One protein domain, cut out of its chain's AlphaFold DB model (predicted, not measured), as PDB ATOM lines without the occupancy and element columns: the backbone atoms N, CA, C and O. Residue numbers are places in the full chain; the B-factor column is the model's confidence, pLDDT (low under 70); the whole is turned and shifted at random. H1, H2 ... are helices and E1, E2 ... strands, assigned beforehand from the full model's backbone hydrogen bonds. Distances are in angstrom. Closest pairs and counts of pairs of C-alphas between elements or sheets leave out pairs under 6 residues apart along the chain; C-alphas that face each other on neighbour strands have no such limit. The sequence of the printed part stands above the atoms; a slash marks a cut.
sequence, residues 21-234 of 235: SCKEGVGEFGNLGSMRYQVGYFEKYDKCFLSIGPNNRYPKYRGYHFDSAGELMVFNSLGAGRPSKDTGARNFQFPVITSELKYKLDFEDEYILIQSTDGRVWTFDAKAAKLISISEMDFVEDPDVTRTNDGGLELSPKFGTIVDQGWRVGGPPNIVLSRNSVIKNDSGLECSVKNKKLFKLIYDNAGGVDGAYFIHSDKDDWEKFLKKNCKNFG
ATOM      1  N   SER A  21     142.674 151.886 108.607       94.56
ATOM      2  CA  SER A  21     142.417 151.391 109.962       94.56
ATOM      3  C   SER A  21     141.028 150.755 110.024       94.56
ATOM      4  O   SER A  21     140.062 151.258 109.452       94.56
ATOM      5  N   CYS A  22     140.897 149.646 110.746       92.81
ATOM      6  CA  CYS A  22     139.612 148.975 110.942       92.81
ATOM      7  C   CYS A  22     138.568 149.890 111.609       92.81
ATOM      8  O   CYS A  22     137.381 149.773 111.319       92.81
ATOM      9  N   LYS A  23     138.996 150.854 112.438       89.44
ATOM     10  CA  LYS A  23     138.101 151.864 113.029       89.44
ATOM     11  C   LYS A  23     137.549 152.854 111.997       89.44
ATOM     12  O   LYS A  23     136.410 153.286 112.126       89.44
ATOM     13  N   GLU A  24     138.331 153.195 110.977       89.94
ATOM     14  CA  GLU A  24     137.919 154.117 109.907       89.94
ATOM     15  C   GLU A  24     136.962 153.445 108.916       89.94
ATOM     16  O   GLU A  24     136.094 154.100 108.348       89.94
ATOM     17  N   GLY A  25     137.100 152.130 108.737       83.25
ATOM     18  CA  GLY A  25     136.272 151.331 107.837       83.25
ATOM     19  C   GLY A  25     134.929 150.879 108.410       83.25
ATOM     20  O   GLY A  25     134.220 150.128 107.746       83.25
ATOM     21  N   VAL A  26     134.567 151.252 109.641       85.69
ATOM     22  CA  VAL A  26     133.344 150.747 110.291       85.69
ATOM     23  C   VAL A  26     132.108 151.054 109.443       85.69
ATOM     24  O   VAL A  26     131.839 152.199 109.093       85.69
ATOM     25  N   GLY A  27     131.334 150.009 109.136       83.25
ATOM     26  CA  GLY A  27     130.161 150.097 108.268       83.25
ATOM     27  C   GLY A  27     130.453 149.780 106.799       83.25
ATOM     28  O   GLY A  27     129.506 149.607 106.035       83.25
ATOM     29  N   GLU A  28     131.721 149.634 106.397       88.06
ATOM     30  CA  GLU A  28     132.067 149.132 105.070       88.06
ATOM     31  C   GLU A  28     131.681 147.647 104.936       88.06
ATOM     32  O   GLU A  28     132.059 146.784 105.735       88.06
ATOM     33  N   PHE A  29     130.933 147.332 103.883       91.62
ATOM     34  CA  PHE A  29     130.596 145.971 103.489       91.62
ATOM     35  C   PHE A  29     130.576 145.885 101.967       91.62
ATOM     36  O   PHE A  29     130.154 146.820 101.287       91.62
ATOM     37  N   GLY A  30     131.003 144.756 101.418       93.06
ATOM     38  CA  GLY A  30     131.056 144.607  99.972       93.06
ATOM     39  C   GLY A  30     131.525 143.236  99.532       93.06
ATOM     40  O   GLY A  30     131.752 142.340 100.349       93.06
ATOM     41  N   ASN A  31     131.660 143.096  98.218       94.00
ATOM     42  CA  ASN A  31     132.284 141.946  97.588       94.00
ATOM     43  C   ASN A  31     133.506 142.423  96.804       94.00
ATOM     44  O   ASN A  31     133.448 143.462  96.148       94.00
ATOM     45  N   LEU A  32     134.573 141.637  96.849       93.25
ATOM     46  CA  LEU A  32     135.712 141.718  95.948       93.25
ATOM     47  C   LEU A  32     135.879 140.319  95.346       93.25
ATOM     48  O   LEU A  32     136.058 139.347  96.083       93.25
ATOM     49  N   GLY A  33     135.695 140.191  94.034       92.56
ATOM     50  CA  GLY A  33     135.583 138.890  93.374       92.56
ATOM     51  C   GLY A  33     134.511 137.991  94.012       92.56
ATOM     52  O   GLY A  33     133.338 138.359  94.141       92.56
ATOM     53  N   SER A  34     134.927 136.801  94.444       94.62
ATOM     54  CA  SER A  34     134.077 135.809  95.115       94.62
ATOM     55  C   SER A  34     134.053 135.957  96.639       94.62
ATOM     56  O   SER A  34     133.369 135.177  97.311       94.62
ATOM     57  N   MET A  35     134.785 136.918  97.206       95.94
ATOM     58  CA  MET A  35     134.903 137.121  98.644       95.94
ATOM     59  C   MET A  35     134.050 138.305  99.098       95.94
ATOM     60  O   MET A  35     134.096 139.397  98.543       95.94
ATOM     61  N   ARG A  36     133.271 138.087 100.153       96.62
ATOM     62  CA  ARG A  36     132.550 139.124 100.881       96.62
ATOM     63  C   ARG A  36     133.393 139.587 102.059       96.62
ATOM     64  O   ARG A  36     133.900 138.744 102.798       96.62
ATOM     65  N   TYR A  37     133.441 140.893 102.288       97.06
ATOM     66  CA  TYR A  37     134.040 141.488 103.480       97.06
ATOM     67  C   TYR A  37     133.026 142.341 104.252       97.06
ATOM     68  O   TYR A  37     132.029 142.821 103.702       97.06
ATOM     69  N   GLN A  38     133.270 142.496 105.548       97.44
ATOM     70  CA  GLN A  38     132.508 143.347 106.452       97.44
ATOM     71  C   GLN A  38     133.440 143.897 107.525       97.44
ATOM     72  O   GLN A  38     134.080 143.121 108.231       97.44
ATOM     73  N   VAL A  39     133.435 145.213 107.694       97.50
ATOM     74  CA  VAL A  39     134.113 145.901 108.790       97.50
ATOM     75  C   VAL A  39     133.058 146.456 109.735       97.50
ATOM     76  O   VAL A  39     132.095 147.103 109.316       97.50
ATOM     77  N   GLY A  40     133.202 146.174 111.021       96.19
ATOM     78  CA  GLY A  40     132.229 146.579 112.025       96.19
ATOM     79  C   GLY A  40     132.865 146.892 113.367       96.19
ATOM     80  O   GLY A  40     134.085 146.871 113.522       96.19
ATOM     81  N   TYR A  41     132.014 147.202 114.340       94.88
ATOM     82  CA  TYR A  41     132.434 147.598 115.674       94.88
ATOM     83  C   TYR A  41     131.458 147.074 116.729       94.88
ATOM     84  O   TYR A  41     130.242 147.209 116.597       94.88
ATOM     85  N   PHE A  42     131.997 146.447 117.768       90.69
ATOM     86  CA  PHE A  42     131.281 145.991 118.946       90.69
ATOM     87  C   PHE A  42     131.388 147.058 120.039       90.69
ATOM     88  O   PHE A  42     132.333 147.050 120.828       90.69
ATOM     89  N   GLU A  43     130.396 147.949 120.109       88.44
ATOM     90  CA  GLU A  43     130.372 149.078 121.056       88.44
ATOM     91  C   GLU A  43     130.561 148.647 122.510       88.44
ATOM     92  O   GLU A  43     131.351 149.238 123.241       88.44
ATOM     93  N   LYS A  44     129.899 147.557 122.916       85.25
ATOM     94  CA  LYS A  44     129.981 147.009 124.279       85.25
ATOM     95  C   LYS A  44     131.417 146.667 124.704       85.25
ATOM     96  O   LYS A  44     131.703 146.648 125.899       85.25
ATOM     97  N   TYR A  45     132.297 146.372 123.747       87.50
ATOM     98  CA  TYR A  45     133.660 145.902 124.001       87.50
ATOM     99  C   TYR A  45     134.746 146.855 123.516       87.50
ATOM    100  O   TYR A  45     135.914 146.534 123.702       87.50
ATOM    101  N   ASP A  46     134.380 147.982 122.898       90.81
ATOM    102  CA  ASP A  46     135.311 148.866 122.186       90.81
ATOM    103  C   ASP A  46     136.233 148.089 121.225       90.81
ATOM    104  O   ASP A  46     137.457 148.229 121.213       90.81
ATOM    105  N   LYS A  47     135.635 147.192 120.432       94.12
ATOM    106  CA  LYS A  47     136.373 146.345 119.488       94.12
ATOM    107  C   LYS A  47     135.905 146.581 118.071       94.12
ATOM    108  O   LYS A  47     134.735 146.363 117.777       94.12
ATOM    109  N   CYS A  48     136.813 146.934 117.172       96.44
ATOM    110  CA  CYS A  48     136.517 146.849 115.748       96.44
ATOM    111  C   CYS A  48     136.814 145.426 115.252       96.44
ATOM    112  O   CYS A  48     137.629 144.711 115.843       96.44
ATOM    113  N   PHE A  49     136.147 145.009 114.183       97.62
ATOM    114  CA  PHE A  49     136.370 143.704 113.579       97.62
ATOM    115  C   PHE A  49     136.330 143.765 112.058       97.62
ATOM    116  O   PHE A  49     135.660 144.613 111.469       97.62
ATOM    117  N   LEU A  50     136.986 142.791 111.436       98.19
ATOM    118  CA  LEU A  50     136.925 142.515 110.010       98.19
ATOM    119  C   LEU A  50     136.549 141.051 109.805       98.19
ATOM    120  O   LEU A  50     137.234 140.146 110.270       98.19
ATOM    121  N   SER A  51     135.450 140.815 109.099       98.06
ATOM    122  CA  SER A  51     135.013 139.482 108.695       98.06
ATOM    123  C   SER A  51     135.120 139.324 107.192       98.06
ATOM    124  O   SER A  51     134.618 140.164 106.448       98.06
ATOM    125  N   ILE A  52     135.702 138.218 106.751       98.00
ATOM    126  CA  ILE A  52     135.779 137.840 105.343       98.00
ATOM    127  C   ILE A  52     135.329 136.394 105.144       98.00
ATOM    128  O   ILE A  52     135.363 135.566 106.052       98.00
ATOM    129  N   GLY A  53     134.870 136.077 103.943       97.06
ATOM    130  CA  GLY A  53     134.492 134.719 103.563       97.06
ATOM    131  C   GLY A  53     133.859 134.705 102.179       97.06
ATOM    132  O   GLY A  53     133.674 135.767 101.587       97.06
ATOM    133  N   PRO A  54     133.484 133.540 101.643       96.38
ATOM    134  CA  PRO A  54     132.894 133.475 100.317       96.38
ATOM    135  C   PRO A  54     131.554 134.221 100.274       96.38
ATOM    136  O   PRO A  54     130.803 134.285 101.258       96.38
ATOM    137  N   ASN A  55     131.255 134.789  99.109       93.00
ATOM    138  CA  ASN A  55     129.976 135.422  98.809       93.00
ATOM    139  C   ASN A  55     128.859 134.364  98.732       93.00
ATOM    140  O   ASN A  55     127.801 134.521  99.342       93.00
ATOM    141  N   ASN A  56     129.127 133.225  98.080       89.75
ATOM    142  CA  ASN A  56     128.236 132.069  98.125       89.75
ATOM    143  C   ASN A  56     128.442 131.278  99.428       89.75
ATOM    144  O   ASN A  56     129.476 130.646  99.626       89.75
ATOM    145  N   ARG A  57     127.442 131.309 100.313       84.06
ATOM    146  CA  ARG A  57     127.505 130.730 101.666       84.06
ATOM    147  C   ARG A  57     126.644 129.479 101.852       84.06
ATOM    148  O   ARG A  57     126.367 129.096 102.987       84.06
ATOM    149  N   TYR A  58     126.190 128.842 100.773       85.62
ATOM    150  CA  TYR A  58     125.272 127.707 100.872       85.62
ATOM    151  C   TYR A  58     125.893 126.375 100.420       85.62
ATOM    152  O   TYR A  58     126.501 126.328  99.354       85.62
ATOM    153  N   PRO A  59     125.665 125.257 101.146       88.50
ATOM    154  CA  PRO A  59     125.233 125.141 102.549       88.50
ATOM    155  C   PRO A  59     126.420 125.153 103.533       88.50
ATOM    156  O   PRO A  59     126.232 125.240 104.749       88.50
ATOM    157  N   LYS A  60     127.642 125.027 103.008       96.25
ATOM    158  CA  LYS A  60     128.890 124.937 103.761       96.25
ATOM    159  C   LYS A  60     129.837 126.031 103.314       96.25
ATOM    160  O   LYS A  60     129.957 126.280 102.120       96.25
ATOM    161  N   TYR A  61     130.512 126.654 104.265       96.81
ATOM    162  CA  TYR A  61     131.546 127.639 103.981       96.81
ATOM    163  C   TYR A  61     132.452 127.826 105.192       96.81
ATOM    164  O   TYR A  61     132.025 127.583 106.324       96.81
ATOM    165  N   ARG A  62     133.672 128.294 104.930       97.75
ATOM    166  CA  ARG A  62     134.607 128.807 105.930       97.75
ATOM    167  C   ARG A  62     134.667 130.326 105.820       97.75
ATOM    168  O   ARG A  62     134.676 130.868 104.718       97.75
ATOM    169  N   GLY A  63     134.666 131.005 106.953       97.88
ATOM    170  CA  GLY A  63     134.896 132.439 107.061       97.88
ATOM    171  C   GLY A  63     135.946 132.730 108.121       97.88
ATOM    172  O   GLY A  63     136.200 131.910 109.003       97.88
ATOM    173  N   TYR A  64     136.527 133.915 108.034       98.62
ATOM    174  CA  TYR A  64     137.558 134.402 108.936       98.62
ATOM    175  C   TYR A  64     137.077 135.693 109.577       98.62
ATOM    176  O   TYR A  64     136.524 136.559 108.899       98.62
ATOM    177  N   HIS A  65     137.277 135.815 110.878       98.31
ATOM    178  CA  HIS A  65     136.928 136.993 111.651       98.31
ATOM    179  C   HIS A  65     138.140 137.418 112.469       98.31
ATOM    180  O   HIS A  65     138.636 136.637 113.275       98.31
ATOM    181  N   PHE A  66     138.596 138.643 112.251       98.56
ATOM    182  CA  PHE A  66     139.686 139.282 112.975       98.56
ATOM    183  C   PHE A  66     139.103 140.380 113.855       98.56
ATOM    184  O   PHE A  66     138.273 141.155 113.374       98.56
ATOM    185  N   ASP A  67     139.557 140.493 115.100       97.81
ATOM    186  CA  ASP A  67     139.191 141.609 115.973       97.81
ATOM    187  C   ASP A  67     140.409 142.426 116.430       97.81
ATOM    188  O   ASP A  67     141.564 141.996 116.367       97.81
ATOM    189  N   SER A  68     140.150 143.649 116.891       97.06
ATOM    190  CA  SER A  68     141.188 144.544 117.410       97.06
ATOM    191  C   SER A  68     141.763 144.120 118.767       97.06
ATOM    192  O   SER A  68     142.619 144.820 119.299       97.06
ATOM    193  N   ALA A  69     141.305 143.007 119.343       96.44
ATOM    194  CA  ALA A  69     141.864 142.414 120.553       96.44
ATOM    195  C   ALA A  69     142.783 141.220 120.250       96.44
ATOM    196  O   ALA A  69     143.216 140.539 121.179       96.44
ATOM    197  N   GLY A  70     143.084 140.967 118.973       97.19
ATOM    198  CA  GLY A  70     143.986 139.907 118.540       97.19
ATOM    199  C   GLY A  70     143.352 138.524 118.495       97.19
ATOM    200  O   GLY A  70     144.077 137.532 118.531       97.19
ATOM    201  N   GLU A  71     142.024 138.428 118.422       97.94
ATOM    202  CA  GLU A  71     141.348 137.171 118.120       97.94
ATOM    203  C   GLU A  71     141.248 136.969 116.601       97.94
ATOM    204  O   GLU A  71     140.836 137.860 115.856       97.94
ATOM    205  N   LEU A  72     141.588 135.758 116.158       98.56
ATOM    206  CA  LEU A  72     141.177 135.209 114.874       98.56
ATOM    207  C   LEU A  72     140.201 134.065 115.127       98.56
ATOM    208  O   LEU A  72     140.564 133.051 115.721       98.56
ATOM    209  N   MET A  73     138.986 134.187 114.613       98.62
ATOM    210  CA  MET A  73     138.010 133.108 114.572       98.62
ATOM    211  C   MET A  73     137.868 132.585 113.143       98.62
ATOM    212  O   MET A  73     137.502 133.316 112.223       98.62
ATOM    213  N   VAL A  74     138.101 131.288 112.977       98.56
ATOM    214  CA  VAL A  74     137.751 130.516 111.786       98.56
ATOM    215  C   VAL A  74     136.368 129.927 112.011       98.56
ATOM    216  O   VAL A  74     136.189 128.992 112.794       98.56
ATOM    217  N   PHE A  75     135.376 130.500 111.343       98.12
ATOM    218  CA  PHE A  75     133.993 130.059 111.413       98.12
ATOM    219  C   PHE A  75     133.702 129.071 110.287       98.12
ATOM    220  O   PHE A  75     133.901 129.409 109.123       98.12
ATOM    221  N   ASN A  76     133.123 127.911 110.605       98.19
ATOM    222  CA  ASN A  76     132.578 127.019 109.583       98.19
ATOM    223  C   ASN A  76     131.065 126.869 109.728       98.19
ATOM    224  O   ASN A  76     130.560 126.501 110.793       98.19
ATOM    225  N   SER A  77     130.358 127.040 108.612       97.25
ATOM    226  CA  SER A  77     129.038 126.446 108.408       97.25
ATOM    227  C   SER A  77     129.211 125.034 107.862       97.25
ATOM    228  O   SER A  77     129.849 124.828 106.832       97.25
ATOM    229  N   LEU A  78     128.629 124.056 108.546       96.75
ATOM    230  CA  LEU A  78     128.713 122.628 108.238       96.75
ATOM    231  C   LEU A  78     127.466 122.112 107.501       96.75
ATOM    232  O   LEU A  78     127.438 120.950 107.085       96.75
ATOM    233  N   GLY A  79     126.451 122.959 107.324       95.50
ATOM    234  CA  GLY A  79     125.211 122.651 106.618       95.50
ATOM    235  C   GLY A  79     124.101 123.659 106.925       95.50
ATOM    236  O   GLY A  79     124.286 124.596 107.693       95.50
ATOM    237  N   ALA A  80     122.911 123.431 106.366       93.25
ATOM    238  CA  ALA A  80     121.740 124.303 106.537       93.25
ATOM    239  C   ALA A  80     120.936 124.047 107.837       93.25
ATOM    240  O   ALA A  80     119.760 124.397 107.916       93.25
ATOM    241  N   GLY A  81     121.524 123.363 108.822       93.19
ATOM    242  CA  GLY A  81     120.826 122.949 110.040       93.19
ATOM    243  C   GLY A  81     120.908 123.965 111.187       93.19
ATOM    244  O   GLY A  81     121.019 125.171 110.979       93.19
ATOM    245  N   ARG A  82     120.803 123.488 112.433       94.12
ATOM    246  CA  ARG A  82     120.757 124.371 113.616       94.12
ATOM    247  C   ARG A  82     122.167 124.848 113.962       94.12
ATOM    248  O   ARG A  82     123.036 123.989 114.055       94.12
ATOM    249  N   PRO A  83     122.401 126.127 114.314       93.06
ATOM    250  CA  PRO A  83     123.743 126.615 114.654       93.06
ATOM    251  C   PRO A  83     124.476 125.767 115.706       93.06
ATOM    252  O   PRO A  83     125.633 125.409 115.535       93.06
ATOM    253  N   SER A  84     123.775 125.314 116.750       94.62
ATOM    254  CA  SER A  84     124.367 124.475 117.806       94.62
ATOM    255  C   SER A  84     124.925 123.128 117.332       94.62
ATOM    256  O   SER A  84     125.685 122.493 118.059       94.62
ATOM    257  N   LYS A  85     124.533 122.671 116.139       95.50
ATOM    258  CA  LYS A  85     124.988 121.417 115.540       95.50
ATOM    259  C   LYS A  85     125.737 121.646 114.241       95.50
ATOM    260  O   LYS A  85     126.655 120.889 113.965       95.50
ATOM    261  N   ASP A  86     125.359 122.632 113.444       96.75
ATOM    262  CA  ASP A  86     125.784 122.813 112.056       96.75
ATOM    263  C   ASP A  86     126.651 124.054 111.850       96.75
ATOM    264  O   ASP A  86     126.974 124.389 110.717       96.75
ATOM    265  N   THR A  87     127.089 124.706 112.923       97.00
ATOM    266  CA  THR A  87     128.182 125.674 112.869       97.00
ATOM    267  C   THR A  87     129.237 125.343 113.912       97.00
ATOM    268  O   THR A  87     128.993 124.614 114.877       97.00
ATOM    269  N   GLY A  88     130.440 125.863 113.721       97.69
ATOM    270  CA  GLY A  88     131.486 125.788 114.725       97.69
ATOM    271  C   GLY A  88     132.556 126.837 114.493       97.69
ATOM    272  O   GLY A  88     132.576 127.497 113.453       97.69
ATOM    273  N   ALA A  89     133.427 126.973 115.480       98.31
ATOM    274  CA  ALA A  89     134.522 127.920 115.457       98.31
ATOM    275  C   ALA A  89     135.818 127.261 115.936       98.31
ATOM    276  O   ALA A  89     135.815 126.478 116.895       98.31
ATOM    277  N   ARG A  90     136.923 127.594 115.267       98.56
ATOM    278  CA  ARG A  90     138.275 127.454 115.806       98.56
ATOM    279  C   ARG A  90     138.818 128.843 116.037       98.56
ATOM    280  O   ARG A  90     138.767 129.671 115.135       98.56
ATOM    281  N   ASN A  91     139.331 129.080 117.231       98.62
ATOM    282  CA  ASN A  91     139.810 130.395 117.609       98.62
ATOM    283  C   ASN A  91     141.309 130.350 117.882       98.62
ATOM    284  O   ASN A  91     141.805 129.437 118.543       98.62
ATOM    285  N   PHE A  92     141.994 131.391 117.441       98.69
ATOM    286  CA  PHE A  92     143.370 131.696 117.775       98.69
ATOM    287  C   PHE A  92     143.402 133.047 118.478       98.69
ATOM    288  O   PHE A  92     142.647 133.952 118.133       98.69
ATOM    289  N   GLN A  93     144.271 133.182 119.470       98.50
ATOM    290  CA  GLN A  93     144.565 134.464 120.096       98.50
ATOM    291  C   GLN A  93     146.041 134.792 119.889       98.50
ATOM    292  O   GLN A  93     146.907 133.966 120.183       98.50
ATOM    293  N   PHE A  94     146.301 136.013 119.428       97.56
ATOM    294  CA  PHE A  94     147.615 136.638 119.335       97.56
ATOM    295  C   PHE A  94     147.797 137.525 120.578       97.56
ATOM    296  O   PHE A  94     147.146 138.565 120.675       97.56
ATOM    297  N   PRO A  95     148.581 137.098 121.588       96.25
ATOM    298  CA  PRO A  95     148.584 137.747 122.904       96.25
ATOM    299  C   PRO A  95     149.185 139.151 122.915       96.25
ATOM    300  O   PRO A  95     148.745 139.994 123.688       96.25
ATOM    301  N   VAL A  96     150.195 139.397 122.080       94.50
ATOM    302  CA  VAL A  96     150.955 140.649 122.079       94.50
ATOM    303  C   VAL A  96     150.429 141.551 120.967       94.50
ATOM    304  O   VAL A  96     150.631 141.267 119.788       94.50
ATOM    305  N   ILE A  97     149.760 142.639 121.351       93.62
ATOM    306  CA  ILE A  97     149.239 143.648 120.423       93.62
ATOM    307  C   ILE A  97     150.321 144.706 120.178       93.62
ATOM    308  O   ILE A  97     150.714 145.431 121.090       93.62
ATOM    309  N   THR A  98     150.811 144.795 118.944       92.56
ATOM    310  CA  THR A  98     151.865 145.724 118.495       92.56
ATOM    311  C   THR A  98     151.381 146.724 117.448       92.56
ATOM    312  O   THR A  98     152.085 147.688 117.155       92.56
ATOM    313  N   SER A  99     150.205 146.504 116.861       93.12
ATOM    314  CA  SER A  99     149.617 147.358 115.830       93.12
ATOM    315  C   SER A  99     148.092 147.374 115.908       93.12
ATOM    316  O   SER A  99     147.462 146.501 116.504       93.12
ATOM    317  N   GLU A 100     147.483 148.368 115.267       95.81
ATOM    318  CA  GLU A 100     146.045 148.350 115.004       95.81
ATOM    319  C   GLU A 100     145.695 147.290 113.952       95.81
ATOM    320  O   GLU A 100     146.501 147.002 113.064       95.81
ATOM    321  N   LEU A 101     144.472 146.753 114.017       97.81
ATOM    322  CA  LEU A 101     143.904 145.950 112.937       97.81
ATOM    323  C   LEU A 101     143.671 146.855 111.719       97.81
ATOM    324  O   LEU A 101     142.962 147.859 111.815       97.81
ATOM    325  N   LYS A 102     144.251 146.500 110.573       97.94
ATOM    326  CA  LYS A 102     144.105 147.253 109.317       97.94
ATOM    327  C   LYS A 102     143.774 146.331 108.161       97.94
ATOM    328  O   LYS A 102     144.043 145.132 108.214       97.94
ATOM    329  N   TYR A 103     143.237 146.899 107.092       97.88
ATOM    330  CA  TYR A 103     142.985 146.161 105.863       97.88
ATOM    331  C   TYR A 103     143.210 147.017 104.627       97.88
ATOM    332  O   TYR A 103     143.138 148.244 104.668       97.88
ATOM    333  N   LYS A 104     143.485 146.347 103.516       96.38
ATOM    334  CA  LYS A 104     143.624 146.936 102.192       96.38
ATOM    335  C   LYS A 104     142.860 146.060 101.207       96.38
ATOM    336  O   LYS A 104     143.003 144.838 101.221       96.38
ATOM    337  N   LEU A 105     142.055 146.702 100.368       95.44
ATOM    338  CA  LEU A 105     141.354 146.067  99.257       95.44
ATOM    339  C   LEU A 105     142.100 146.418  97.974       95.44
ATOM    340  O   LEU A 105     142.232 147.598  97.647       95.44
ATOM    341  N   ASP A 106     142.596 145.406  97.278       94.62
ATOM    342  CA  ASP A 106     143.213 145.548  95.970       94.62
ATOM    343  C   ASP A 106     142.204 145.140  94.897       94.62
ATOM    344  O   ASP A 106     141.921 143.959  94.709       94.62
ATOM    345  N   PHE A 107     141.590 146.129  94.249       92.25
ATOM    346  CA  PHE A 107     140.563 145.886  93.236       92.25
ATOM    347  C   PHE A 107     141.147 145.488  91.879       92.25
ATOM    348  O   PHE A 107     140.421 144.909  91.074       92.25
ATOM    349  N   GLU A 108     142.415 145.810  91.617       91.62
ATOM    350  CA  GLU A 108     143.068 145.494  90.345       91.62
ATOM    351  C   GLU A 108     143.511 144.032  90.330       91.62
ATOM    352  O   GLU A 108     143.168 143.294  89.408       91.62
ATOM    353  N   ASP A 109     144.191 143.607  91.396       93.38
ATOM    354  CA  ASP A 109     144.697 142.241  91.528       93.38
ATOM    355  C   ASP A 109     143.731 141.298  92.279       93.38
ATOM    356  O   ASP A 109     143.999 140.106  92.422       93.38
ATOM    357  N   GLU A 110     142.591 141.817  92.750       94.81
ATOM    358  CA  GLU A 110     141.569 141.095  93.523       94.81
ATOM    359  C   GLU A 110     142.115 140.419  94.798       94.81
ATOM    360  O   GLU A 110     141.774 139.276  95.116       94.81
ATOM    361  N   TYR A 111     142.923 141.145  95.576       96.94
ATOM    362  CA  TYR A 111     143.423 140.694  96.880       96.94
ATOM    363  C   TYR A 111     142.812 141.470  98.049       96.94
ATOM    364  O   TYR A 111     142.544 142.669  97.973       96.94
ATOM    365  N   ILE A 112     142.663 140.795  99.189       97.31
ATOM    366  CA  ILE A 112     142.434 141.441 100.485       97.31
ATOM    367  C   ILE A 112     143.656 141.193 101.358       97.31
ATOM    368  O   ILE A 112     144.000 140.045 101.645       97.31
ATOM    369  N   LEU A 113     144.295 142.273 101.801       98.19
ATOM    370  CA  LEU A 113     145.396 142.217 102.753       98.19
ATOM    371  C   LEU A 113     144.879 142.664 104.117       98.19
ATOM    372  O   LEU A 113     144.260 143.721 104.227       98.19
ATOM    373  N   ILE A 114     145.147 141.884 105.160       98.31
ATOM    374  CA  ILE A 114     144.750 142.187 106.538       98.31
ATOM    375  C   ILE A 114     146.005 142.245 107.393       98.31
ATOM    376  O   ILE A 114     146.702 141.243 107.516       98.31
ATOM    377  N   GLN A 115     146.284 143.393 108.003       98.44
ATOM    378  CA  GLN A 115     147.323 143.498 109.020       98.44
ATOM    379  C   GLN A 115     146.695 143.224 110.391       98.44
ATOM    380  O   GLN A 115     145.914 144.042 110.878       98.44
ATOM    381  N   SER A 116     147.005 142.077 110.997       97.44
ATOM    382  CA  SER A 116     146.533 141.719 112.336       97.44
ATOM    383  C   SER A 116     147.224 142.546 113.423       97.44
ATOM    384  O   SER A 116     148.186 143.276 113.184       97.44
ATOM    385  N   THR A 117     146.708 142.458 114.647       96.50
ATOM    386  CA  THR A 117     147.147 143.289 115.777       96.50
ATOM    387  C   THR A 117     148.564 142.994 116.260       96.50
ATOM    388  O   THR A 117     149.147 143.793 116.982       96.50
ATOM    389  N   ASP A 118     149.127 141.854 115.882       95.19
ATOM    390  CA  ASP A 118     150.516 141.452 116.123       95.19
ATOM    391  C   ASP A 118     151.455 141.833 114.960       95.19
ATOM    392  O   ASP A 118     152.602 141.392 114.900       95.19
ATOM    393  N   GLY A 119     150.960 142.631 114.009       96.12
ATOM    394  CA  GLY A 119     151.712 143.160 112.876       96.12
ATOM    395  C   GLY A 119     151.777 142.250 111.651       96.12
ATOM    396  O   GLY A 119     152.245 142.714 110.609       96.12
ATOM    397  N   ARG A 120     151.303 141.000 111.728       97.25
ATOM    398  CA  ARG A 120     151.334 140.078 110.582       97.25
ATOM    399  C   ARG A 120     150.376 140.507 109.483       97.25
ATOM    400  O   ARG A 120     149.294 141.013 109.758       97.25
ATOM    401  N   VAL A 121     150.749 140.242 108.236       98.31
ATOM    402  CA  VAL A 121     149.916 140.491 107.061       98.31
ATOM    403  C   VAL A 121     149.391 139.172 106.513       98.31
ATOM    404  O   VAL A 121     150.165 138.285 106.153       98.31
ATOM    405  N   TRP A 122     148.071 139.067 106.440       98.62
ATOM    406  CA  TRP A 122     147.331 137.961 105.851       98.62
ATOM    407  C   TRP A 122     146.890 138.355 104.451       98.62
ATOM    408  O   TRP A 122     146.270 139.404 104.279       98.62
ATOM    409  N   THR A 123     147.182 137.515 103.466       98.56
ATOM    410  CA  THR A 123     146.827 137.763 102.066       98.56
ATOM    411  C   THR A 123     145.770 136.773 101.627       98.56
ATOM    412  O   THR A 123     146.002 135.563 101.646       98.56
ATOM    413  N   PHE A 124     144.628 137.287 101.191       98.44
ATOM    414  CA  PHE A 124     143.538 136.494 100.644       98.44
ATOM    415  C   PHE A 124     143.353 136.800  99.163       98.44
ATOM    416  O   PHE A 124     143.216 137.961  98.788       98.44
ATOM    417  N   ASP A 125     143.298 135.753  98.343       97.50
ATOM    418  CA  ASP A 125     142.820 135.828  96.964       97.50
ATOM    419  C   ASP A 125     141.293 135.926  97.012       97.50
ATOM    420  O   ASP A 125     140.593 134.977  97.393       97.50
ATOM    421  N   ALA A 126     140.774 137.100  96.668       96.75
ATOM    422  CA  ALA A 126     139.355 137.395  96.743       96.75
ATOM    423  C   ALA A 126     138.577 136.725  95.598       96.75
ATOM    424  O   ALA A 126     137.413 136.351  95.769       96.75
ATOM    425  N   LYS A 127     139.225 136.478  94.455       95.38
ATOM    426  CA  LYS A 127     138.644 135.761  93.315       95.38
ATOM    427  C   LYS A 127     138.422 134.287  93.634       95.38
ATOM    428  O   LYS A 127     137.333 133.767  93.373       95.38
ATOM    429  N   ALA A 128     139.417 133.627  94.225       94.75
ATOM    430  CA  ALA A 128     139.332 132.230  94.654       94.75
ATOM    431  C   ALA A 128     138.658 132.052  96.025       94.75
ATOM    432  O   ALA A 128     138.299 130.931  96.384       94.75
ATOM    433  N   ALA A 129     138.484 133.143  96.774       94.81
ATOM    434  CA  ALA A 129     138.029 133.165  98.158       94.81
ATOM    435  C   ALA A 129     138.906 132.314  99.106       94.81
ATOM    436  O   ALA A 129     138.381 131.550  99.917       94.81
ATOM    437  N   LYS A 130     140.240 132.432  98.998       95.94
ATOM    438  CA  LYS A 130     141.214 131.585  99.718       95.94
ATOM    439  C   LYS A 130     142.294 132.385 100.437       95.94
ATOM    440  O   LYS A 130     142.703 133.437  99.956       95.94
ATOM    441  N   LEU A 131     142.787 131.847 101.552       98.12
ATOM    442  CA  LEU A 131     144.016 132.318 102.189       98.12
ATOM    443  C   LEU A 131     145.221 131.865 101.352       98.12
ATOM    444  O   LEU A 131     145.326 130.695 100.992       98.12
ATOM    445  N   ILE A 132     146.121 132.793 101.034       98.12
ATOM    446  CA  ILE A 132     147.302 132.534 100.198       98.12
ATOM    447  C   ILE A 132     148.585 132.568 101.022       98.12
ATOM    448  O   ILE A 132     149.463 131.728 100.836       98.12
ATOM    449  N   SER A 133     148.715 133.536 101.929       98.44
ATOM    450  CA  SER A 133     149.922 133.693 102.741       98.44
ATOM    451  C   SER A 133     149.656 134.425 104.049       98.44
ATOM    452  O   SER A 133     148.696 135.186 104.179       98.44
ATOM    453  N   ILE A 134     150.550 134.201 105.012       98.50
ATOM    454  CA  ILE A 134     150.633 134.937 106.269       98.50
ATOM    455  C   ILE A 134     152.109 135.278 106.487       98.50
ATOM    456  O   ILE A 134     152.965 134.395 106.428       98.50
ATOM    457  N   SER A 135     152.443 136.544 106.729       98.31
ATOM    458  CA  SER A 135     153.827 136.911 107.049       98.31
ATOM    459  C   SER A 135     154.251 136.319 108.402       98.31
ATOM    460  O   SER A 135     153.483 136.357 109.364       98.31
ATOM    461  N   GLU A 136     155.487 135.823 108.514       97.12
ATOM    462  CA  GLU A 136     156.045 135.269 109.766       97.12
ATOM    463  C   GLU A 136     155.212 134.133 110.398       97.12
ATOM    464  O   GLU A 136     155.123 133.994 111.629       97.12
ATOM    465  N   MET A 137     154.558 133.328 109.556       98.00
ATOM    466  CA  MET A 137     153.748 132.184 109.967       98.00
ATOM    467  C   MET A 137     153.611 131.182 108.820       98.00
ATOM    468  O   MET A 137     153.363 131.572 107.682       98.00
ATOM    469  N   ASP A 138     153.756 129.896 109.119       98.38
ATOM    470  CA  ASP A 138     153.308 128.837 108.216       98.38
ATOM    471  C   ASP A 138     151.863 128.462 108.544       98.38
ATOM    472  O   ASP A 138     151.432 128.528 109.701       98.38
ATOM    473  N   PHE A 139     151.119 128.034 107.527       98.31
ATOM    474  CA  PHE A 139     149.767 127.532 107.705       98.31
ATOM    475  C   PHE A 139     149.489 126.329 106.815       98.31
ATOM    476  O   PHE A 139     150.098 126.149 105.760       98.31
ATOM    477  N   VAL A 140     148.528 125.522 107.251       98.25
ATOM    478  CA  VAL A 140     147.904 124.485 106.434       98.25
ATOM    479  C   VAL A 140     146.404 124.710 106.495       98.25
ATOM    480  O   VAL A 140     145.820 124.700 107.577       98.25
ATOM    481  N   GLU A 141     145.785 124.925 105.336       97.75
ATOM    482  CA  GLU A 141     144.334 125.025 105.207       97.75
ATOM    483  C   GLU A 141     143.795 123.780 104.492       97.75
ATOM    484  O   GLU A 141     144.176 123.480 103.360       97.75
ATOM    485  N   ASP A 142     142.890 123.059 105.151       97.69
ATOM    486  CA  ASP A 142     142.133 121.978 104.525       97.69
ATOM    487  C   ASP A 142     141.037 122.599 103.642       97.69
ATOM    488  O   ASP A 142     140.190 123.335 104.165       97.69
ATOM    489  N   PRO A 143     141.017 122.340 102.321       94.56
ATOM    490  CA  PRO A 143     140.037 122.941 101.420       94.56
ATOM    491  C   PRO A 143     138.591 122.541 101.741       94.56
ATOM    492  O   PRO A 143     137.669 123.281 101.393       94.56
ATOM    493  N   ASP A 144     138.376 121.405 102.403       95.88
ATOM    494  CA  ASP A 144     137.041 120.923 102.711       95.88
ATOM    495  C   ASP A 144     136.514 121.506 104.025       95.88
ATOM    496  O   ASP A 144     137.214 121.677 105.024       95.88
ATOM    497  N   VAL A 145     135.211 121.779 104.061       96.50
ATOM    498  CA  VAL A 145     134.520 122.205 105.283       96.50
ATOM    499  C   VAL A 145     133.786 121.004 105.869       96.50
ATOM    500  O   VAL A 145     132.693 120.625 105.425       96.50
ATOM    501  N   THR A 146     134.405 120.374 106.868       95.94
ATOM    502  CA  THR A 146     133.911 119.131 107.470       95.94
ATOM    503  C   THR A 146     133.874 119.203 108.994       95.94
ATOM    504  O   THR A 146     134.362 120.137 109.623       95.94
ATOM    505  N   ARG A 147     133.227 118.210 109.611       94.62
ATOM    506  CA  ARG A 147     133.161 118.083 111.075       94.62
ATOM    507  C   ARG A 147     134.453 117.546 111.686       94.62
ATOM    508  O   ARG A 147     134.609 117.645 112.895       94.62
ATOM    509  N   THR A 148     135.304 116.932 110.871       95.38
ATOM    510  CA  THR A 148     136.406 116.067 111.308       95.38
ATOM    511  C   THR A 148     137.778 116.695 111.123       95.38
ATOM    512  O   THR A 148     138.757 116.076 111.512       95.38
ATOM    513  N   ASN A 149     137.865 117.891 110.539       96.31
ATOM    514  CA  ASN A 149     139.134 118.574 110.286       96.31
ATOM    515  C   ASN A 149     139.405 119.748 111.233       96.31
ATOM    516  O   ASN A 149     140.173 120.640 110.897       96.31
ATOM    517  N   ASP A 150     138.751 119.777 112.396       96.25
ATOM    518  CA  ASP A 150     139.008 120.760 113.453       96.25
ATOM    519  C   ASP A 150     139.063 122.216 112.964       96.25
ATOM    520  O   ASP A 150     139.970 122.982 113.282       96.25
ATOM    521  N   GLY A 151     138.087 122.616 112.145       95.81
ATOM    522  CA  GLY A 151     138.024 123.960 111.565       95.81
ATOM    523  C   GLY A 151     138.808 124.105 110.255       95.81
ATOM    524  O   GLY A 151     138.457 124.957 109.438       95.81
ATOM    525  N   GLY A 152     139.774 123.221 110.007       97.44
ATOM    526  CA  GLY A 152     140.541 123.097 108.770       97.44
ATOM    527  C   GLY A 152     141.579 124.194 108.555       97.44
ATOM    528  O   GLY A 152     141.905 124.481 107.412       97.44
ATOM    529  N   LEU A 153     142.074 124.807 109.633       98.44
ATOM    530  CA  LEU A 153     143.224 125.709 109.609       98.44
ATOM    531  C   LEU A 153     144.181 125.341 110.743       98.44
ATOM    532  O   LEU A 153     143.795 125.384 111.909       98.44
ATOM    533  N   GLU A 154     145.427 125.052 110.395       98.38
ATOM    534  CA  GLU A 154     146.542 124.906 111.328       98.38
ATOM    535  C   GLU A 154     147.521 126.063 111.139       98.38
ATOM    536  O   GLU A 154     147.852 126.413 110.007       98.38
ATOM    537  N   LEU A 155     148.009 126.625 112.246       98.50
ATOM    538  CA  LEU A 155     148.971 127.727 112.257       98.50
ATOM    539  C   LEU A 155     150.240 127.324 113.010       98.50
ATOM    540  O   LEU A 155     150.167 126.742 114.099       98.50
ATOM    541  N   SER A 156     151.390 127.678 112.439       98.25
ATOM    542  CA  SER A 156     152.716 127.492 113.034       98.25
ATOM    543  C   SER A 156     153.466 128.827 112.998       98.25
ATOM    544  O   SER A 156     153.886 129.262 111.922       98.25
ATOM    545  N   PRO A 157     153.590 129.543 114.131       97.31
ATOM    546  CA  PRO A 157     154.244 130.846 114.137       97.31
ATOM    547  C   PRO A 157     155.738 130.695 113.824       97.31
ATOM    548  O   PRO A 157     156.372 129.770 114.315       97.31
ATOM    549  N   LYS A 158     156.311 131.629 113.056       97.19
ATOM    550  CA  LYS A 158     157.777 131.768 112.895       97.19
ATOM    551  C   LYS A 158     158.383 132.805 113.837       97.19
ATOM    552  O   LYS A 158     159.592 132.984 113.878       97.19
ATOM    553  N   PHE A 159     157.521 133.502 114.571       94.56
ATOM    554  CA  PHE A 159     157.886 134.553 115.507       94.56
ATOM    555  C   PHE A 159     156.882 134.615 116.665       94.56
ATOM    556  O   PHE A 159     155.669 134.535 116.453       94.56
ATOM    557  N   GLY A 160     157.355 134.804 117.894       94.81
ATOM    558  CA  GLY A 160     156.481 135.012 119.049       94.81
ATOM    559  C   GLY A 160     155.608 133.793 119.370       94.81
ATOM    560  O   GLY A 160     156.014 132.648 119.179       94.81
ATOM    561  N   THR A 161     154.404 134.028 119.899       97.19
ATOM    562  CA  THR A 161     153.510 132.955 120.362       97.19
ATOM    563  C   THR A 161     152.081 133.128 119.877       97.19
ATOM    564  O   THR A 161     151.592 134.253 119.795       97.19
ATOM    565  N   ILE A 162     151.383 132.010 119.693       98.12
ATOM    566  CA  ILE A 162     149.933 131.965 119.475       98.12
ATOM    567  C   ILE A 162     149.262 131.088 120.526       98.12
ATOM    568  O   ILE A 162     149.870 130.155 121.048       98.12
ATOM    569  N   VAL A 163     147.994 131.365 120.809       98.69
ATOM    570  CA  VAL A 163     147.140 130.514 121.640       98.69
ATOM    571  C   VAL A 163     146.065 129.903 120.751       98.69
ATOM    572  O   VAL A 163     145.108 130.576 120.375       98.69
ATOM    573  N   ASP A 164     146.214 128.625 120.427       98.69
ATOM    574  CA  ASP A 164     145.210 127.829 119.730       98.69
ATOM    575  C   ASP A 164     144.173 127.322 120.735       98.69
ATOM    576  O   ASP A 164     144.457 126.510 121.619       98.69
ATOM    577  N   GLN A 165     142.951 127.829 120.629       98.62
ATOM    578  CA  GLN A 165     141.861 127.504 121.545       98.62
ATOM    579  C   GLN A 165     141.150 126.197 121.143       98.62
ATOM    580  O   GLN A 165     140.287 125.702 121.876       98.62
ATOM    581  N   GLY A 166     141.526 125.622 119.995       98.31
ATOM    582  CA  GLY A 166     140.971 124.409 119.417       98.31
ATOM    583  C   GLY A 166     139.647 124.627 118.690       98.31
ATOM    584  O   GLY A 166     139.111 125.729 118.614       98.31
ATOM    585  N   TRP A 167     139.090 123.540 118.160       98.25
ATOM    586  CA  TRP A 167     137.809 123.540 117.457       98.25
ATOM    587  C   TRP A 167     136.631 123.221 118.384       98.25
ATOM    588  O   TRP A 167     136.727 122.431 119.341       98.25
ATOM    589  N   ARG A 168     135.477 123.834 118.101       97.94
ATOM    590  CA  ARG A 168     134.219 123.511 118.768       97.94
ATOM    591  C   ARG A 168     133.013 123.723 117.856       97.94
ATOM    592  O   ARG A 168     132.805 124.797 117.306       97.94
ATOM    593  N   VAL A 169     132.147 122.712 117.801       97.75
ATOM    594  CA  VAL A 169     130.798 122.826 117.230       97.75
ATOM    595  C   VAL A 169     129.859 123.521 118.219       97.75
ATOM    596  O   VAL A 169     129.880 123.241 119.421       97.75
ATOM    597  N   GLY A 170     129.010 124.404 117.698       95.69
ATOM    598  CA  GLY A 170     127.948 125.071 118.445       95.69
ATOM    599  C   GLY A 170     128.391 126.266 119.287       95.69
ATOM    600  O   GLY A 170     127.667 126.659 120.199       95.69
ATOM    601  N   GLY A 171     129.567 126.830 119.016       94.44
ATOM    602  CA  GLY A 171     130.020 128.084 119.616       94.44
ATOM    603  C   GLY A 171     131.536 128.153 119.771       94.44
ATOM    604  O   GLY A 171     132.226 127.168 119.500       94.44
ATOM    605  N   PRO A 172     132.061 129.292 120.246       96.25
ATOM    606  CA  PRO A 172     133.492 129.484 120.383       96.25
ATOM    607  C   PRO A 172     134.081 128.590 121.496       96.25
ATOM    608  O   PRO A 172     133.395 128.218 122.461       96.25
ATOM    609  N   PRO A 173     135.343 128.156 121.369       98.00
ATOM    610  CA  PRO A 173     135.988 127.275 122.342       98.00
ATOM    611  C   PRO A 173     136.393 127.987 123.648       98.00
ATOM    612  O   PRO A 173     136.336 127.361 124.713       98.00
ATOM    613  N   ASN A 174     136.751 129.279 123.606       97.38
ATOM    614  CA  ASN A 174     137.185 130.063 124.778       97.38
ATOM    615  C   ASN A 174     136.126 130.181 125.879       97.38
ATOM    616  O   ASN A 174     136.491 130.230 127.053       97.38
ATOM    617  N   ILE A 175     134.831 130.146 125.550       97.69
ATOM    618  CA  ILE A 175     133.768 130.227 126.567       97.69
ATOM    619  C   ILE A 175     133.648 128.957 127.431       97.69
ATOM    620  O   ILE A 175     132.951 128.956 128.445       97.69
ATOM    621  N   VAL A 176     134.320 127.852 127.073       98.06
ATOM    622  CA  VAL A 176     134.371 126.640 127.911       98.06
ATOM    623  C   VAL A 176     135.621 126.676 128.780       98.06
ATOM    624  O   VAL A 176     136.657 126.100 128.445       98.06
ATOM    625  N   LEU A 177     135.522 127.324 129.939       98.38
ATOM    626  CA  LEU A 177     136.665 127.554 130.830       98.38
ATOM    627  C   LEU A 177     137.354 126.270 131.349       98.38
ATOM    628  O   LEU A 177     138.502 126.319 131.799       98.38
ATOM    629  N   SER A 178     136.677 125.119 131.290       98.25
ATOM    630  CA  SER A 178     137.225 123.812 131.679       98.25
ATOM    631  C   SER A 178     138.099 123.148 130.604       98.25
ATOM    632  O   SER A 178     138.868 122.240 130.945       98.25
ATOM    633  N   ARG A 179     138.020 123.586 129.337       98.19
ATOM    634  CA  ARG A 179     138.874 123.102 128.236       98.19
ATOM    635  C   ARG A 179     140.300 123.636 128.363       98.19
ATOM    636  O   ARG A 179     140.583 124.492 129.204       98.19
ATOM    637  N   ASN A 180     141.194 123.080 127.553       98.62
ATOM    638  CA  ASN A 180     142.550 123.582 127.392       98.62
ATOM    639  C   ASN A 180     142.672 124.294 126.046       98.62
ATOM    640  O   ASN A 180     142.048 123.863 125.077       98.62
ATOM    641  N   SER A 181     143.518 125.315 126.014       98.69
ATOM    642  CA  SER A 181     144.120 125.868 124.807       98.69
ATOM    643  C   SER A 181     145.579 125.407 124.733       98.69
ATOM    644  O   SER A 181     146.185 125.092 125.765       98.69
ATOM    645  N   VAL A 182     146.141 125.377 123.532       98.75
ATOM    646  CA  VAL A 182     147.545 125.056 123.274       98.75
ATOM    647  C   VAL A 182     148.268 126.336 122.893       98.75
ATOM    648  O   VAL A 182     147.916 127.004 121.928       98.75
ATOM    649  N   ILE A 183     149.282 126.693 123.668       98.69
ATOM    650  CA  ILE A 183     150.174 127.802 123.348       98.69
ATOM    651  C   ILE A 183     151.312 127.234 122.512       98.69
ATOM    652  O   ILE A 183     151.951 126.283 122.959       98.69
ATOM    653  N   LYS A 184     151.568 127.813 121.339       98.38
ATOM    654  CA  LYS A 184     152.683 127.444 120.454       98.38
ATOM    655  C   LYS A 184     153.653 128.618 120.345       98.38
ATOM    656  O   LYS A 184     153.195 129.758 120.240       98.38
ATOM    657  N   ASN A 185     154.957 128.356 120.374       97.19
ATOM    658  CA  ASN A 185     155.982 129.363 120.088       97.19
ATOM    659  C   ASN A 185     156.643 129.143 118.719       97.19
ATOM    660  O   ASN A 185     156.388 128.152 118.037       97.19
ATOM    661  N   ASP A 186     157.499 130.081 118.338       96.06
ATOM    662  CA  ASP A 186     158.291 130.074 117.105       96.06
ATOM    663  C   ASP A 186     159.327 128.949 116.989       96.06
ATOM    664  O   ASP A 186     159.763 128.609 115.894       96.06
ATOM    665  N   SER A 187     159.684 128.326 118.110       96.56
ATOM    666  CA  SER A 187     160.552 127.146 118.155       96.56
ATOM    667  C   SER A 187     159.782 125.828 117.984       96.56
ATOM    668  O   SER A 187     160.369 124.755 118.111       96.56
ATOM    669  N   GLY A 188     158.464 125.885 117.751       95.81
ATOM    670  CA  GLY A 188     157.593 124.712 117.626       95.81
ATOM    671  C   GLY A 188     157.280 124.012 118.953       95.81
ATOM    672  O   GLY A 188     156.742 122.906 118.954       95.81
ATOM    673  N   LEU A 189     157.612 124.626 120.092       97.81
ATOM    674  CA  LEU A 189     157.270 124.100 121.408       97.81
ATOM    675  C   LEU A 189     155.812 124.405 121.734       97.81
ATOM    676  O   LEU A 189     155.306 125.499 121.471       97.81
ATOM    677  N   GLU A 190     155.163 123.451 122.398       98.25
ATOM    678  CA  GLU A 190     153.763 123.561 122.794       98.25
ATOM    679  C   GLU A 190     153.578 123.492 124.315       98.25
ATOM    680  O   GLU A 190     154.310 122.810 125.035       98.25
ATOM    681  N   CYS A 191     152.569 124.201 124.816       98.12
ATOM    682  CA  CYS A 191     152.202 124.246 126.225       98.12
ATOM    683  C   CYS A 191     150.674 124.266 126.369       98.12
ATOM    684  O   CYS A 191     150.007 125.223 125.981       98.12
ATOM    685  N   SER A 192     150.098 123.209 126.946       98.50
ATOM    686  CA  SER A 192     148.649 123.107 127.158       98.50
ATOM    687  C   SER A 192     148.229 123.783 128.467       98.50
ATOM    688  O   SER A 192     148.653 123.376 129.552       98.50
ATOM    689  N   VAL A 193     147.307 124.745 128.394       98.44
ATOM    690  CA  VAL A 193     146.826 125.505 129.557       98.44
ATOM    691  C   VAL A 193     145.301 125.575 129.598       98.44
ATOM    692  O   VAL A 193     144.638 125.701 128.578       98.44
ATOM    693  N   LYS A 194     144.715 125.501 130.801       98.56
ATOM    694  CA  LYS A 194     143.262 125.624 131.001       98.56
ATOM    695  C   LYS A 194     142.751 127.000 130.569       98.56
ATOM    696  O   LYS A 194     143.293 128.007 131.018       98.56
ATOM    697  N   ASN A 195     141.628 127.041 129.854       98.69
ATOM    698  CA  ASN A 195     140.990 128.279 129.394       98.69
ATOM    699  C   ASN A 195     140.686 129.241 130.549       98.69
ATOM    700  O   ASN A 195     140.918 130.433 130.411       98.69
ATOM    701  N   LYS A 196     140.288 128.743 131.731       98.50
ATOM    702  CA  LYS A 196     140.079 129.584 132.931       98.50
ATOM    703  C   LYS A 196     141.296 130.401 133.386       98.50
ATOM    704  O   LYS A 196     141.145 131.287 134.217       98.50
ATOM    705  N   LYS A 197     142.504 130.039 132.940       98.44
ATOM    706  CA  LYS A 197     143.735 130.786 133.222       98.44
ATOM    707  C   LYS A 197     144.023 131.860 132.172       98.44
ATOM    708  O   LYS A 197     144.860 132.695 132.444       98.44
ATOM    709  N   LEU A 198     143.388 131.794 131.006       98.50
ATOM    710  CA  LEU A 198     143.648 132.661 129.853       98.50
ATOM    711  C   LEU A 198     142.489 133.629 129.591       98.50
ATOM    712  O   LEU A 198     142.696 134.712 129.052       98.50
ATOM    713  N   PHE A 199     141.271 133.239 129.972       98.38
ATOM    714  CA  PHE A 199     140.048 133.934 129.604       98.38
ATOM    715  C   PHE A 199     139.122 134.148 130.798       98.38
ATOM    716  O   PHE A 199     139.038 133.318 131.710       98.38
ATOM    717  N   LYS A 200     138.360 135.239 130.739       97.62
ATOM    718  CA  LYS A 200     137.196 135.496 131.593       97.62
ATOM    719  C   LYS A 200     135.943 135.590 130.734       97.62
ATOM    720  O   LYS A 200     135.992 136.109 129.622       97.62
ATOM    721  N   LEU A 201     134.831 135.070 131.252       97.31
ATOM    722  CA  LEU A 201     133.549 135.123 130.557       97.31
ATOM    723  C   LEU A 201     132.976 136.531 130.590       97.31
ATOM    724  O   LEU A 201     133.119 137.262 131.571       97.31
ATOM    725  N   ILE A 202     132.296 136.859 129.505       94.56
ATOM    726  CA  ILE A 202     131.482 138.047 129.379       94.56
ATOM    727  C   ILE A 202     130.032 137.608 129.450       94.56
ATOM    728  O   ILE A 202     129.622 136.699 128.725       94.56
ATOM    729  N   TYR A 203     129.272 138.264 130.316       94.50
ATOM    730  CA  TYR A 203     127.859 137.985 130.495       94.50
ATOM    731  C   TYR A 203     127.000 139.077 129.846       94.50
ATOM    732  O   TYR A 203     127.401 140.243 129.744       94.50
ATOM    733  N   ASP A 204     125.830 138.689 129.359       92.19
ATOM    734  CA  ASP A 204     124.766 139.617 128.996       92.19
ATOM    735  C   ASP A 204     123.972 140.060 130.241       92.19
ATOM    736  O   ASP A 204     124.192 139.583 131.358       92.19
ATOM    737  N   ASN A 205     123.031 140.987 130.051       92.12
ATOM    738  CA  ASN A 205     122.204 141.512 131.143       92.12
ATOM    739  C   ASN A 205     121.243 140.464 131.740       92.12
ATOM    740  O   ASN A 205     120.722 140.673 132.831       92.12
ATOM    741  N   ALA A 206     120.998 139.354 131.039       93.31
ATOM    742  CA  ALA A 206     120.180 138.234 131.493       93.31
ATOM    743  C   ALA A 206     121.015 137.121 132.165       93.31
ATOM    744  O   ALA A 206     120.458 136.111 132.596       93.31
ATOM    745  N   GLY A 207     122.338 137.294 132.272       92.75
ATOM    746  CA  GLY A 207     123.263 136.306 132.830       92.75
ATOM    747  C   GLY A 207     123.680 135.202 131.850       92.75
ATOM    748  O   GLY A 207     124.357 134.255 132.257       92.75
ATOM    749  N   GLY A 208     123.309 135.305 130.572       93.38
ATOM    750  CA  GLY A 208     123.815 134.456 129.497       93.38
ATOM    751  C   GLY A 208     125.278 134.762 129.180       93.38
ATOM    752  O   GLY A 208     125.763 135.859 129.441       93.38
ATOM    753  N   VAL A 209     126.011 133.784 128.642       94.44
ATOM    754  CA  VAL A 209     127.408 133.983 128.220       94.44
ATOM    755  C   VAL A 209     127.421 134.554 126.807       94.44
ATOM    756  O   VAL A 209     127.067 133.855 125.860       94.44
ATOM    757  N   ASP A 210     127.861 135.800 126.684       92.00
ATOM    758  CA  ASP A 210     127.951 136.548 125.424       92.00
ATOM    759  C   ASP A 210     129.312 136.330 124.736       92.00
ATOM    760  O   ASP A 210     129.447 136.399 123.519       92.00
ATOM    761  N   GLY A 211     130.345 136.003 125.516       93.81
ATOM    762  CA  GLY A 211     131.675 135.736 124.982       93.81
ATOM    763  C   GLY A 211     132.718 135.494 126.061       93.81
ATOM    764  O   GLY A 211     132.406 135.182 127.214       93.81
ATOM    765  N   ALA A 212     133.981 135.642 125.682       96.06
ATOM    766  CA  ALA A 212     135.105 135.645 126.598       96.06
ATOM    767  C   ALA A 212     136.140 136.676 126.141       96.06
ATOM    768  O   ALA A 212     136.262 136.942 124.949       96.06
ATOM    769  N   TYR A 213     136.888 137.247 127.081       95.06
ATOM    770  CA  TYR A 213     138.035 138.098 126.771       95.06
ATOM    771  C   TYR A 213     139.315 137.489 127.324       95.06
ATOM    772  O   TYR A 213     139.318 136.857 128.385       95.06
ATOM    773  N   PHE A 214     140.393 137.684 126.576       97.06
ATOM    774  CA  PHE A 214     141.736 137.294 126.960       97.06
ATOM    775  C   PHE A 214     142.278 138.241 128.035       97.06
ATOM    776  O   PHE A 214     142.088 139.451 127.943       97.06
ATOM    777  N   ILE A 215     142.920 137.697 129.071       96.31
ATOM    778  CA  ILE A 215     143.314 138.481 130.256       96.31
ATOM    779  C   ILE A 215     144.804 138.841 130.310       96.31
ATOM    780  O   ILE A 215     145.206 139.487 131.270       96.31
ATOM    781  N   HIS A 216     145.593 138.442 129.304       95.94
ATOM    782  CA  HIS A 216     147.052 138.628 129.249       95.94
ATOM    783  C   HIS A 216     147.503 139.382 127.987       95.94
ATOM    784  O   HIS A 216     148.460 138.979 127.333       95.94
ATOM    785  N   SER A 217     146.775 140.428 127.583       88.12
ATOM    786  CA  SER A 217     147.051 141.180 126.343       88.12
ATOM    787  C   SER A 217     148.252 142.135 126.432       88.12
ATOM    788  O   SER A 217     148.667 142.710 125.429       88.12
ATOM    789  N   ASP A 218     148.777 142.348 127.639       92.50
ATOM    790  CA  ASP A 218     150.002 143.106 127.876       92.50
ATOM    791  C   ASP A 218     151.232 142.201 127.725       92.50
ATOM    792  O   ASP A 218     151.229 141.054 128.181       92.50
ATOM    793  N   LYS A 219     152.299 142.718 127.105       94.69
ATOM    794  CA  LYS A 219     153.508 141.937 126.815       94.69
ATOM    795  C   LYS A 219     154.177 141.417 128.090       94.69
ATOM    796  O   LYS A 219     154.517 140.236 128.152       94.69
ATOM    797  N   ASP A 220     154.340 142.263 129.105       95.94
ATOM    798  CA  ASP A 220     155.035 141.888 130.339       95.94
ATOM    799  C   ASP A 220     154.214 140.880 131.149       95.94
ATOM    800  O   ASP A 220     154.765 139.952 131.752       95.94
ATOM    801  N   ASP A 221     152.890 141.050 131.186       96.31
ATOM    802  CA  ASP A 221     151.990 140.083 131.818       96.31
ATOM    803  C   ASP A 221     151.996 138.735 131.083       96.31
ATOM    804  O   ASP A 221     152.088 137.677 131.716       96.31
ATOM    805  N   TRP A 222     151.997 138.755 129.748       97.31
ATOM    806  CA  TRP A 222     152.092 137.544 128.942       97.31
ATOM    807  C   TRP A 222     153.406 136.794 129.171       97.31
ATOM    808  O   TRP A 222     153.399 135.585 129.416       97.31
ATOM    809  N   GLU A 223     154.540 137.494 129.189       96.81
ATOM    810  CA  GLU A 223     155.840 136.885 129.482       96.81
ATOM    811  C   GLU A 223     155.874 136.263 130.886       96.81
ATOM    812  O   GLU A 223     156.295 135.114 131.054       96.81
ATOM    813  N   LYS A 224     155.368 136.970 131.907       97.25
ATOM    814  CA  LYS A 224     155.245 136.428 133.275       97.25
ATOM    815  C   LYS A 224     154.370 135.179 133.307       97.25
ATOM    816  O   LYS A 224     154.698 134.203 133.994       97.25
ATOM    817  N   PHE A 225     153.262 135.190 132.571       98.12
ATOM    818  CA  PHE A 225     152.373 134.043 132.460       98.12
ATOM    819  C   PHE A 225     153.080 132.832 131.841       98.12
ATOM    820  O   PHE A 225     152.978 131.726 132.392       98.12
ATOM    821  N   LEU A 226     153.812 133.038 130.742       98.00
ATOM    822  CA  LEU A 226     154.559 131.990 130.050       98.00
ATOM    823  C   LEU A 226     155.636 131.381 130.948       98.00
ATOM    824  O   LEU A 226     155.637 130.165 131.128       98.00
ATOM    825  N   LYS A 227     156.473 132.193 131.610       97.12
ATOM    826  CA  LYS A 227     157.504 131.692 132.546       97.12
ATOM    827  C   LYS A 227     156.909 130.812 133.648       97.12
ATOM    828  O   LYS A 227     157.484 129.802 134.052       97.12
ATOM    829  N   LYS A 228     155.717 131.171 134.134       97.69
ATOM    830  CA  LYS A 228     155.026 130.429 135.195       97.69
ATOM    831  C   LYS A 228     154.408 129.115 134.712       97.69
ATOM    832  O   LYS A 228     154.441 128.129 135.453       97.69
ATOM    833  N   ASN A 229     153.786 129.101 133.532       97.88
ATOM    834  CA  ASN A 229     152.935 127.988 133.091       97.88
ATOM    835  C   ASN A 229     153.559 127.113 131.992       97.88
ATOM    836  O   ASN A 229     153.182 125.949 131.892       97.88
ATOM    837  N   CYS A 230     154.514 127.634 131.225       97.31
ATOM    838  CA  CYS A 230     155.107 127.007 130.041       97.31
ATOM    839  C   CYS A 230     156.625 126.881 130.190       97.31
ATOM    840  O   CYS A 230     157.406 127.395 129.395       97.31
ATOM    841  N   LYS A 231     157.052 126.189 131.251       94.19
ATOM    842  CA  LYS A 231     158.468 126.057 131.639       94.19
ATOM    843  C   LYS A 231     159.357 125.458 130.546       94.19
ATOM    844  O   LYS A 231     160.553 125.720 130.521       94.19
ATOM    845  N   ASN A 232     158.780 124.650 129.660       92.62
ATOM    846  CA  ASN A 232     159.488 124.038 128.543       92.62
ATOM    847  C   ASN A 232     159.939 125.050 127.482       92.62
ATOM    848  O   ASN A 232     160.797 124.700 126.686       92.62
ATOM    849  N   PHE A 233     159.412 126.280 127.477       93.44
ATOM    850  CA  PHE A 233     159.820 127.313 126.521       93.44
ATOM    851  C   PHE A 233     161.191 127.937 126.837       93.44
ATOM    852  O   PHE A 233     161.735 128.624 125.983       93.44
ATOM    853  N   GLY A 234     161.761 127.709 128.030       84.62
ATOM    854  CA  GLY A 234     163.094 128.223 128.388       84.62
ATOM    855  C   GLY A 234     163.179 129.747 128.585       84.62
ATOM    856  O   GLY A 234     164.247 130.316 128.372       84.62
TER     857      GLY A 234
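Overview. This is residues 21 to 234 of the 235 residues of an uncharacterized protein of Halobacteriovorax sp (UniProt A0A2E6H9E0). A long, twisted wall of nine strands is covered over one face by a second layer, a sandwich only partly face to face: the four-stranded sheet E7 to E10 stands over the end round E1 to E3, and the hairpin E11 and E12 follows beside E10, toward E14. A further hairpin, E16 and E17, comes near the wall's other face at E6, and helix H2 sits by E15. The printed part has 214 residues, with two named helices and 17 named strands in the order E1 to E5, H1, E6 to E17, H2. The large sheet runs E1 E2 E3 E4 E5 E6 E13 E14 E15, all antiparallel, and the class is mostly strand. The whole is compact, with a radius of gyration of the C-alphas of 16.8 A, and spans 47 by 36 by 35 A.

Arrangement. The large sheet holds E1, residues 29 to 32, E2, 35 to 42, E3, 47 to 54, E4, 61 to 67, E5, 71 to 77, E6, 87 to 93, E13, 161 to 169, E14, 180 to 185, and E15, 190 to 194. E1 to E5 and E13 to E15 are meanders, each strand the antiparallel neighbour of the one before. From edge to edge the strands' lines turn by 154 degrees. E6 and E13 are antiparallel at 169 degrees, with N 89 and O 168 2.9 A apart, within hydrogen-bond range. The other sheet of the sandwich, two sheets face to face, is a third meander: E7, residues 102 to 106, E8, 111 to 115, E9, 121 to 125, and E10, 130 to 134. The facing parts are 10.3 A centre to centre, their strands at 28 degrees; the closest C-alphas of E1 and E8, Leu 32 and Tyr 111, are 7.8 A apart. E11, residues 137 to 141, and E12, 153 to 157, form a hairpin with N 138 and O 156 at 2.9 A; the closest C-alphas of E12 and E14, Pro 157 and Asn 185, are 6.4 A apart. E16, residues 199 to 203, and E17, 209 to 214, form another, with N 202 and O 211 at 2.8 A; Gln 93 of E6 and Phe 214 of E17 have the closest C-alphas, 7.9 A apart. H1, residues 83 to 86, and H2, 219 to 229, only graze the large sheet. Every O i to N i+4 pair in H2 is within hydrogen-bond range; H1 is too short for one.

Along the chain. E13 is the longest strand, 25.1 A from C-alpha 161 at (153.510, 132.955, 120.362) to C-alpha 169. E3 measures 23.4 A, E2 22.4 A and H2 15.3 A. E1 begins at C-alpha 29 (130.596, 145.971, 103.489), and H2 ends at C-alpha 229 (152.935, 127.988, 133.091).

Size, cuts and confidence. The two C-alphas farthest apart, those of Glu 108 and Lys 228, are 48.8 A apart. The printed part has no cut. The link from E11 to E12, 11 residues, is long. The mean pLDDT of the printed part is 95.8, and no printed residue is under 70.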